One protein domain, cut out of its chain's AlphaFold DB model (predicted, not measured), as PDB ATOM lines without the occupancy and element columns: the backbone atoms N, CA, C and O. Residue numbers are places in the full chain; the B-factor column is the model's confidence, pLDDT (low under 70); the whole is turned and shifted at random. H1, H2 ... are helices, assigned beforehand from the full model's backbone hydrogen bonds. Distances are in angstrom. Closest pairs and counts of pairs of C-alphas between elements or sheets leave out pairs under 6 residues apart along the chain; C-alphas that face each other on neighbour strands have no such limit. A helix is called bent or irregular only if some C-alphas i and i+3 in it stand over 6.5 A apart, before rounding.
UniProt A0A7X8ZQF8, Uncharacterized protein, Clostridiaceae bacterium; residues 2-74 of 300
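What this domain is: This is residues 2 to 74 of the 300 residues of an uncharacterized protein of Clostridiaceae bacterium (UniProt A0A7X8ZQF8). Two helical hairpins, H1 with H2 and H3 with H4, are packed one across the other, so that the four short helices make a small crossed body. The long link between the hairpins leaves this body as a loop, and its residues 35 to 40 stick out at one end of the longest axis. The printed part has 73 residues with four named helices, H1, H2, H3 and H4 in this order along the chain, and no named strand; the class is all helix, and 37 of the 73 residues are in named elements. The whole is compact, with a radius of gyration of the C-alphas of 11.8 A, yet elongated in outline, spanning 37 by 24 by 20 A along its three main axes.

How they stand to each other: The longest helix by residues is H2, residues 21 to 31. H1, residues 8 to 15, touches H2, and the two form a helical hairpin at a shallow tilt of 18 degrees, running opposite ways; their closest C-alphas, those of Tyr 12 and Ala 28, are 7.2 A apart. H4, residues 62 to 69, touches H2 with 8 pairs of C-alphas within 8 A, the closest being those of Leu 25 and Ala 68 at 5.2 A. The lines of H2 and H4 are about perpendicular, but only just, at 71 degrees. H3, residues 46 to 55, touches H4 and forms the second helical hairpin with it, at a shallow tilt of 15 degrees, opposite ways; the closest C-alphas are those of Ala 53 and Arg 62, 5.4 A apart. H1 touches H3 at a steep tilt of 64 degrees, the same way, and their closest C-alphas, those of Glu 9 and Leu 49, are 5.0 A apart. H1 and H4 only just touch, with 3 pairs of C-alphas within 8 A, the closest being those of Leu 13 and Ala 65 at 6.2 A; they run opposite ways at a steep tilt of 64 degrees. H2 and H3 are close but not clearly touching: the closest C-alphas, those of Ala 28 and Arg 46, are 7.7 A apart, and the centres are 14.5 A apart. The helix packing is part aligned, part crossed: of the 5 touching pairs, 2 are at a shallow tilt. In H1, H2, H3 and H4 every pair of O of residue i and N of residue i+4 is within hydrogen-bond range.

Where its parts are: H2 runs 15.5 A from C-alpha 21 at (120.414, 107.315, 87.644) to C-alpha 31 at (105.442, 103.739, 89.410). H1, residues 8 to 15, measures 10.7 A from first to last C-alpha and begins at C-alpha 8 at (102.370, 110.418, 88.502). H3, residues 46 to 55, measures 14.3 A. H4, residues 62 to 69, measures 10.4 A and ends at C-alpha 69 at (112.896, 105.009, 80.745). No helix is bent or irregular.

The domain as a whole: The two C-alphas farthest apart are those of Gly 37 and Gly 58, at 38.2 A. The first and last printed C-alphas, those of Gly 2 and Asp 74, are 23.8 A apart. The printed part has no cut. The link from H1 to H2 is tight, with 5 residues, the link from H3 to H4 is short, with 6, and the link from H2 to H3, residues 32 to 45, is long, with 14; within it residues 35 to 40 stand free. The mean pLDDT of the printed part is 91.2, and in this model residues 2 to 6 are under 70.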
ATOM      1  N   GLY A   2      93.735 109.429 101.403       45.88
ATOM      2  CA  GLY A   2      94.861 109.097 100.529       45.88
ATOM      3  C   GLY A   2      95.199 110.310  99.673       45.88
ATOM      4  O   GLY A   2      94.313 110.846  99.013       45.88
ATOM      5  N   GLU A   3      96.445 110.775  99.706       51.22
ATOM      6  CA  GLU A   3      96.923 111.764  98.743       51.22
ATOM      7  C   GLU A   3      96.826 111.156  97.340       51.22
ATOM      8  O   GLU A   3      97.546 110.222  96.986       51.22
ATOM      9  N   HIS A   4      95.891 111.653  96.536       50.44
ATOM     10  CA  HIS A   4      95.799 111.281  95.134       50.44
ATOM     11  C   HIS A   4      96.925 111.991  94.382       50.44
ATOM     12  O   HIS A   4      96.898 113.210  94.215       50.44
ATOM     13  N   ILE A   5      97.920 111.241  93.904       56.81
ATOM     14  CA  ILE A   5      98.873 111.775  92.928       56.81
ATOM     15  C   ILE A   5      98.095 111.975  91.623       56.81
ATOM     16  O   ILE A   5      97.864 111.029  90.877       56.81
ATOM     17  N   VAL A   6      97.668 113.211  91.362       65.25
ATOM     18  CA  VAL A   6      96.823 113.563  90.206       65.25
ATOM     19  C   VAL A   6      97.550 113.335  88.867       65.25
ATOM     20  O   VAL A   6      96.906 113.123  87.843       65.25
ATOM     21  N   ALA A   7      98.889 113.331  88.862       85.88
ATOM     22  CA  ALA A   7      99.707 113.131  87.661       85.88
ATOM     23  C   ALA A   7     101.068 112.463  87.982       85.88
ATOM     24  O   ALA A   7     102.087 113.160  88.075       85.88
ATOM     25  N   PRO A   8     101.129 111.125  88.164       92.44
ATOM     26  CA  PRO A   8     102.370 110.418  88.502       92.44
ATOM     27  C   PRO A   8     103.467 110.604  87.450       92.44
ATOM     28  O   PRO A   8     104.653 110.617  87.781       92.44
ATOM     29  N   GLU A   9     103.094 110.820  86.188       95.25
ATOM     30  CA  GLU A   9     104.041 111.065  85.109       95.25
ATOM     31  C   GLU A   9     104.757 112.412  85.236       95.25
ATOM     32  O   GLU A   9     105.977 112.486  85.050       95.25
ATOM     33  N   LEU A  10     104.022 113.465  85.599       93.38
ATOM     34  CA  LEU A  10     104.600 114.785  85.829       93.38
ATOM     35  C   LEU A  10     105.442 114.793  87.108       93.38
ATOM     36  O   LEU A  10     106.557 115.316  87.095       93.38
ATOM     37  N   ALA A  11     104.955 114.154  88.176       94.06
ATOM     38  CA  ALA A  11     105.698 114.012  89.426       94.06
ATOM     39  C   ALA A  11     107.043 113.301  89.198       94.06
ATOM     40  O   ALA A  11     108.090 113.790  89.628       94.06
ATOM     41  N   TYR A  12     107.046 112.201  88.434       96.00
ATOM     42  CA  TYR A  12     108.279 111.532  88.020       96.00
ATOM     43  C   TYR A  12     109.215 112.473  87.255       96.00
ATOM     44  O   TYR A  12     110.413 112.530  87.538       96.00
ATOM     45  N   LEU A  13     108.681 113.226  86.289       94.31
ATOM     46  CA  LEU A  13     109.459 114.146  85.465       94.31
ATOM     47  C   LEU A  13     110.105 115.275  86.288       94.31
ATOM     48  O   LEU A  13     111.231 115.674  85.981       94.31
ATOM     49  N   GLN A  14     109.422 115.765  87.325       92.81
ATOM     50  CA  GLN A  14     109.927 116.776  88.259       92.81
ATOM     51  C   GLN A  14     111.120 116.249  89.059       92.81
ATOM     52  O   GLN A  14     112.203 116.830  88.998       92.81
ATOM     53  N   VAL A  15     110.970 115.095  89.714       94.88
ATOM     54  CA  VAL A  15     112.022 114.538  90.586       94.88
ATOM     55  C   VAL A  15     113.157 113.857  89.817       94.88
ATOM     56  O   VAL A  15     114.268 113.704  90.327       94.88
ATOM     57  N   ALA A  16     112.927 113.461  88.560       95.19
ATOM     58  CA  ALA A  16     113.926 112.803  87.723       95.19
ATOM     59  C   ALA A  16     115.208 113.630  87.548       95.19
ATOM     60  O   ALA A  16     116.277 113.060  87.294       95.19
ATOM     61  N   HIS A  17     115.123 114.960  87.651       92.88
ATOM     62  CA  HIS A  17     116.311 115.799  87.572       92.88
ATOM     63  C   HIS A  17     117.238 115.592  88.768       92.88
ATOM     64  O   HIS A  17     118.434 115.430  88.559       92.88
ATOM     65  N   ASP A  18     116.712 115.533  89.984       95.38
ATOM     66  CA  ASP A  18     117.525 115.553  91.206       95.38
ATOM     67  C   ASP A  18     118.000 114.159  91.637       95.38
ATOM     68  O   ASP A  18     118.966 114.019  92.385       95.38
ATOM     69  N   LEU A  19     117.382 113.104  91.103       96.12
ATOM     70  CA  LEU A  19     117.750 111.733  91.438       96.12
ATOM     71  C   LEU A  19     118.970 111.215  90.643       96.12
ATOM     72  O   LEU A  19     119.034 111.357  89.409       96.12
ATOM     73  N   PRO A  20     119.907 110.507  91.311       96.06
ATOM     74  CA  PRO A  20     120.894 109.654  90.651       96.06
ATOM     75  C   PRO A  20     120.230 108.642  89.713       96.06
ATOM     76  O   PRO A  20     119.072 108.267  89.904       96.06
ATOM     77  N   PHE A  21     120.967 108.170  88.702       97.75
ATOM     78  CA  PHE A  21     120.414 107.315  87.644       97.75
ATOM     79  C   PHE A  21     119.652 106.097  88.189       97.75
ATOM     80  O   PHE A  21     118.500 105.891  87.812       97.75
ATOM     81  N   HIS A  22     120.262 105.324  89.091       98.31
ATOM     82  CA  HIS A  22     119.662 104.102  89.631       98.31
ATOM     83  C   HIS A  22     118.422 104.374  90.484       98.31
ATOM     84  O   HIS A  22     117.425 103.681  90.325       98.31
ATOM     85  N   ARG A  23     118.427 105.434  91.305       97.88
ATOM     86  CA  ARG A  23     117.243 105.854  92.081       97.88
ATOM     87  C   ARG A  23     116.105 106.318  91.178       97.88
ATOM     88  O   ARG A  23     114.954 105.962  91.406       97.88
ATOM     89  N   ARG A  24     116.425 107.067  90.121       97.62
ATOM     90  CA  ARG A  24     115.448 107.483  89.108       97.62
ATOM     91  C   ARG A  24     114.855 106.289  88.359       97.62
ATOM     92  O   ARG A  24     113.669 106.302  88.046       97.62
ATOM     93  N   LEU A  25     115.670 105.289  88.030       98.44
ATOM     94  CA  LEU A  25     115.194 104.067  87.388       98.44
ATOM     95  C   LEU A  25     114.297 103.260  88.332       98.44
ATOM     96  O   LEU A  25     113.203 102.883  87.926       98.44
ATOM     97  N   LEU A  26     114.724 103.061  89.581       97.94
ATOM     98  CA  LEU A  26     113.937 102.366  90.598       97.94
ATOM     99  C   LEU A  26     112.574 103.035  90.799       97.94
ATOM    100  O   LEU A  26     111.556 102.355  90.766       97.94
ATOM    101  N   LEU A  27     112.533 104.365  90.923       97.06
ATOM    102  CA  LEU A  27     111.271 105.096  91.047       97.06
ATOM    103  C   LEU A  27     110.342 104.850  89.849       97.06
ATOM    104  O   LEU A  27     109.156 104.613  90.038       97.06
ATOM    105  N   ALA A  28     110.874 104.877  88.625       97.38
ATOM    106  CA  ALA A  28     110.069 104.610  87.435       97.38
ATOM    107  C   ALA A  28     109.529 103.173  87.407       97.38
ATOM    108  O   ALA A  28     108.367 102.973  87.073       97.38
ATOM    109  N   LEU A  29     110.348 102.185  87.791       97.44
ATOM    110  CA  LEU A  29     109.918 100.789  87.917       97.44
ATOM    111  C   LEU A  29     108.790 100.642  88.946       97.44
ATOM    112  O   LEU A  29     107.814  99.956  88.669       97.44
ATOM    113  N   LEU A  30     108.894 101.323  90.092       95.56
ATOM    114  CA  LEU A  30     107.878 101.297  91.150       95.56
ATOM    115  C   LEU A  30     106.572 101.989  90.734       95.56
ATOM    116  O   LEU A  30     105.497 101.496  91.050       95.56
ATOM    117  N   ILE A  31     106.638 103.092  89.982       95.12
ATOM    118  CA  ILE A  31     105.442 103.739  89.410       95.12
ATOM    119  C   ILE A  31     104.729 102.803  88.415       95.12
ATOM    120  O   ILE A  31     103.502 102.823  88.314       95.12
ATOM    121  N   CYS A  32     105.490 101.977  87.695       95.00
ATOM    122  CA  CYS A  32     104.976 100.982  86.750       95.00
ATOM    123  C   CYS A  32     104.679  99.611  87.381       95.00
ATOM    124  O   CYS A  32     104.347  98.663  86.660       95.00
ATOM    125  N   ALA A  33     104.822  99.482  88.702       92.81
ATOM    126  CA  ALA A  33     104.610  98.227  89.403       92.81
ATOM    127  C   ALA A  33     103.115  97.930  89.578       92.81
ATOM    128  O   ALA A  33     102.294  98.832  89.757       92.81
ATOM    129  N   LYS A  34     102.773  96.643  89.541       89.25
ATOM    130  CA  LYS A  34     101.434  96.119  89.813       89.25
ATOM    131  C   LYS A  34     101.541  94.706  90.367       89.25
ATOM    132  O   LYS A  34     102.472  93.975  90.039       89.25
ATOM    133  N   GLU A  35     100.575  94.300  91.172       82.56
ATOM    134  CA  GLU A  35     100.526  92.935  91.685       82.56
ATOM    135  C   GLU A  35     100.238  91.932  90.544       82.56
ATOM    136  O   GLU A  35      99.337  92.172  89.724       82.56
ATOM    137  N   PRO A  36     100.982  90.814  90.445       79.19
ATOM    138  CA  PRO A  36     100.749  89.796  89.424       79.19
ATOM    139  C   PRO A  36      99.325  89.234  89.493       79.19
ATOM    140  O   PRO A  36      98.865  88.786  90.537       79.19
ATOM    141  N   GLY A  37      98.610  89.251  88.367       74.94
ATOM    142  CA  GLY A  37      97.225  88.771  88.298       74.94
ATOM    143  C   GLY A  37      96.172  89.714  88.895       74.94
ATOM    144  O   GLY A  37      94.987  89.405  88.803       74.94
ATOM    145  N   SER A  38      96.567  90.863  89.453       80.62
ATOM    146  CA  SER A  38      95.625  91.883  89.916       80.62
ATOM    147  C   SER A  38      94.975  92.627  88.748       80.62
ATOM    148  O   SER A  38      95.611  92.910  87.729       80.62
ATOM    149  N   ASN A  39      93.699  92.981  88.922       82.81
ATOM    150  CA  ASN A  39      92.948  93.830  87.992       82.81
ATOM    151  C   ASN A  39      93.163  95.329  88.257       82.81
ATOM    152  O   ASN A  39      92.703  96.160  87.475       82.81
ATOM    153  N   LEU A  40      93.837  95.686  89.357       85.12
ATOM    154  CA  LEU A  40      94.153  97.077  89.657       85.12
ATOM    155  C   LEU A  40      95.271  97.571  88.724       85.12
ATOM    156  O   LEU A  40      96.297  96.895  88.580       85.12
ATOM    157  N   PRO A  41      95.104  98.736  88.074       86.06
ATOM    158  CA  PRO A  41      96.140  99.280  87.212       86.06
ATOM    159  C   PRO A  41      97.342  99.762  88.034       86.06
ATOM    160  O   PRO A  41      97.197 100.224  89.166       86.06
ATOM    161  N   ALA A  42      98.532  99.710  87.428       91.94
ATOM    162  CA  ALA A  42      99.696 100.435  87.934       91.94
ATOM    163  C   ALA A  42      99.411 101.949  87.976       91.94
ATOM    164  O   ALA A  42      98.556 102.445  87.235       91.94
ATOM    165  N   LEU A  43     100.173 102.701  88.781       92.81
ATOM    166  CA  LEU A  43     100.042 104.166  88.842       92.81
ATOM    167  C   LEU A  43     100.276 104.813  87.470       92.81
ATOM    168  O   LEU A  43      99.616 105.785  87.110       92.81
ATOM    169  N   SER A  44     101.213 104.271  86.693       94.94
ATOM    170  CA  SER A  44     101.406 104.619  85.290       94.94
ATOM    171  C   SER A  44     102.052 103.454  84.534       94.94
ATOM    172  O   SER A  44     102.294 102.386  85.088       94.94
ATOM    173  N   THR A  45     102.358 103.656  83.258       95.94
ATOM    174  CA  THR A  45     103.114 102.710  82.429       95.94
ATOM    175  C   THR A  45     104.358 103.388  81.878       95.94
ATOM    176  O   THR A  45     104.416 104.618  81.755       95.94
ATOM    177  N   ARG A  46     105.355 102.596  81.473       97.19
ATOM    178  CA  ARG A  46     106.539 103.100  80.763       97.19
ATOM    179  C   ARG A  46     106.146 103.992  79.586       97.19
ATOM    180  O   ARG A  46     106.799 105.006  79.332       97.19
ATOM    181  N   GLU A  47     105.115 103.593  78.849       97.31
ATOM    182  CA  GLU A  47     104.615 104.329  77.692       97.31
ATOM    183  C   GLU A  47     104.056 105.696  78.087       97.31
ATOM    184  O   GLU A  47     104.479 106.705  77.522       97.31
ATOM    185  N   ARG A  48     103.200 105.759  79.112       97.12
ATOM    186  CA  ARG A  48     102.636 107.019  79.620       97.12
ATOM    187  C   ARG A  48     103.714 107.955  80.168       97.12
ATOM    188  O   ARG A  48     103.740 109.134  79.810       97.12
ATOM    189  N   LEU A  49     104.673 107.429  80.937       97.31
ATOM    190  CA  LEU A  49     105.834 108.193  81.415       97.31
ATOM    191  C   LEU A  49     106.647 108.781  80.253       97.31
ATOM    192  O   LEU A  49     107.064 109.942  80.286       97.31
ATOM    193  N   ARG A  50     106.867 107.986  79.200       97.62
ATOM    194  CA  ARG A  50     107.602 108.423  78.009       97.62
ATOM    195  C   ARG A  50     106.822 109.459  77.203       97.62
ATOM    196  O   ARG A  50     107.440 110.413  76.725       97.62
ATOM    197  N   ALA A  51     105.513 109.285  77.054       96.94
ATOM    198  CA  ALA A  51     104.640 110.227  76.363       96.94
ATOM    199  C   ALA A  51     104.665 111.595  77.059       96.94
ATOM    200  O   ALA A  51     104.978 112.594  76.415       96.94
ATOM    201  N   CYS A  52     104.490 111.624  78.385       95.88
ATOM    202  CA  CYS A  52     104.585 112.847  79.186       95.88
ATOM    203  C   CYS A  52     105.944 113.550  79.013       95.88
ATOM    204  O   CYS A  52     106.002 114.725  78.654       95.88
ATOM    205  N   ALA A  53     107.057 112.822  79.164       95.69
ATOM    206  CA  ALA A  53     108.392 113.395  78.982       95.69
ATOM    207  C   ALA A  53     108.647 113.902  77.546       95.69
ATOM    208  O   ALA A  53     109.472 114.792  77.330       95.69
ATOM    209  N   THR A  54     107.970 113.332  76.548       95.38
ATOM    210  CA  THR A  54     108.083 113.765  75.148       95.38
ATOM    211  C   THR A  54     107.254 115.019  74.881       95.38
ATOM    212  O   THR A  54     107.742 115.906  74.185       95.38
ATOM    213  N   ALA A  55     106.069 115.119  75.486       95.38
ATOM    214  CA  ALA A  55     105.126 116.223  75.316       95.38
ATOM    215  C   ALA A  55     105.573 117.546  75.962       95.38
ATOM    216  O   ALA A  55     105.083 118.598  75.569       95.38
ATOM    217  N   ILE A  56     106.506 117.517  76.923       92.44
ATOM    218  CA  ILE A  56     106.967 118.711  77.653       92.44
ATOM    219  C   ILE A  56     108.441 119.017  77.310       92.44
ATOM    220  O   ILE A  56     109.350 118.728  78.102       92.44
ATOM    221  N   PRO A  57     108.734 119.562  76.111       90.69
ATOM    222  CA  PRO A  57     110.084 119.983  75.754       90.69
ATOM    223  C   PRO A  57     110.584 121.084  76.703       90.69
ATOM    224  O   PRO A  57     109.809 121.847  77.266       90.69
ATOM    225  N   GLY A  58     111.899 121.147  76.926       89.56
ATOM    226  CA  GLY A  58     112.517 122.144  77.815       89.56
ATOM    227  C   GLY A  58     112.433 121.837  79.317       89.56
ATOM    228  O   GLY A  58     113.205 122.406  80.085       89.56
ATOM    229  N   HIS A  59     111.592 120.891  79.755       93.69
ATOM    230  CA  HIS A  59     111.527 120.530  81.172       93.69
ATOM    231  C   HIS A  59     112.862 119.957  81.682       93.69
ATOM    232  O   HIS A  59     113.432 119.032  81.092       93.69
ATOM    233  N   ARG A  60     113.331 120.455  82.834       92.31
ATOM    234  CA  ARG A  60     114.653 120.152  83.418       92.31
ATOM    235  C   ARG A  60     114.927 118.646  83.552       92.31
ATOM    236  O   ARG A  60     115.983 118.160  83.151       92.31
ATOM    237  N   GLY A  61     113.947 117.884  84.039       93.81
ATOM    238  CA  GLY A  61     114.061 116.432  84.232       93.81
ATOM    239  C   GLY A  61     113.918 115.570  82.971       93.81
ATOM    240  O   GLY A  61     114.225 114.380  83.020       93.81
ATOM    241  N   ARG A  62     113.529 116.138  81.819       95.94
ATOM    242  CA  ARG A  62     113.190 115.385  80.595       95.94
ATOM    243  C   ARG A  62     114.294 114.455  80.117       95.94
ATOM    244  O   ARG A  62     114.069 113.261  79.928       95.94
ATOM    245  N   ARG A  63     115.501 114.986  79.909       96.56
ATOM    246  CA  ARG A  63     116.627 114.203  79.367       96.56
ATOM    247  C   ARG A  63     116.979 113.030  80.285       96.56
ATOM    248  O   ARG A  63     117.251 111.928  79.814       96.56
ATOM    249  N   ARG A  64     116.962 113.285  81.593       97.12
ATOM    250  CA  ARG A  64     117.264 112.318  82.649       97.12
ATOM    251  C   ARG A  64     116.180 111.238  82.746       97.12
ATOM    252  O   ARG A  64     116.522 110.054  82.755       97.12
ATOM    253  N   ALA A  65     114.905 111.625  82.722       97.56
ATOM    254  CA  ALA A  65     113.763 110.714  82.656       97.56
ATOM    255  C   ALA A  65     113.862 109.789  81.436       97.56
ATOM    256  O   ALA A  65     113.953 108.572  81.589       97.56
ATOM    257  N   LEU A  66     113.980 110.350  80.228       97.81
ATOM    258  CA  LEU A  66     114.081 109.570  78.988       97.81
ATOM    259  C   LEU A  66     115.278 108.610  78.974       97.81
ATOM    260  O   LEU A  66     115.192 107.542  78.375       97.81
ATOM    261  N   GLN A  67     116.389 108.956  79.632       97.62
ATOM    262  CA  GLN A  67     117.534 108.057  79.778       97.62
ATOM    263  C   GLN A  67     117.194 106.820  80.623       97.62
ATOM    264  O   GLN A  67     117.550 105.712  80.230       97.62
ATOM    265  N   ALA A  68     116.526 107.002  81.767       98.06
ATOM    266  CA  ALA A  68     116.139 105.900  82.651       98.06
ATOM    267  C   ALA A  68     115.024 105.043  82.031       98.06
ATOM    268  O   ALA A  68     115.125 103.818  82.029       98.06
ATOM    269  N   LEU A  69     114.030 105.677  81.398       98.00
ATOM    270  CA  LEU A  69     112.896 105.009  80.745       98.00
ATOM    271  C   LEU A  69     113.304 104.025  79.636       98.00
ATOM    272  O   LEU A  69     112.510 103.166  79.263       98.00
ATOM    273  N   LYS A  70     114.547 104.081  79.132       97.69
ATOM    274  CA  LYS A  70     115.089 103.054  78.222       97.69
ATOM    275  C   LYS A  70     115.076 101.659  78.848       97.69
ATOM    276  O   LYS A  70     114.818 100.690  78.134       97.69
ATOM    277  N   TYR A  71     115.305 101.577  80.156       98.19
ATOM    278  CA  TYR A  71     115.500 100.331  80.899       98.19
ATOM    279  C   TYR A  71     114.283  99.906  81.719       98.19
ATOM    280  O   TYR A  71     114.283  98.810  82.257       98.19
ATOM    281  N   VAL A  72     113.248 100.742  81.812       97.56
ATOM    282  CA  VAL A  72     112.025 100.392  82.545       97.56
ATOM    283  C   VAL A  72     111.309  99.236  81.849       97.56
ATOM    284  O   VAL A  72     111.246  99.179  80.616       97.56
ATOM    285  N   ARG A  73     110.757  98.327  82.642       95.81
ATOM    286  CA  ARG A  73     109.789  97.318  82.219       95.81
ATOM    287  C   ARG A  73     108.558  97.473  83.096       95.81
ATOM    288  O   ARG A  73     108.684  97.823  84.267       95.81
ATOM    289  N   ASP A  74     107.394  97.258  82.504       93.69
ATOM    290  CA  ASP A  74     106.140  97.234  83.245       93.69
ATOM    291  C   ASP A  74     105.985  95.882  83.964       93.69
ATOM    292  O   ASP A  74     106.714  94.929  83.684       93.69
TER     293      ASP A  74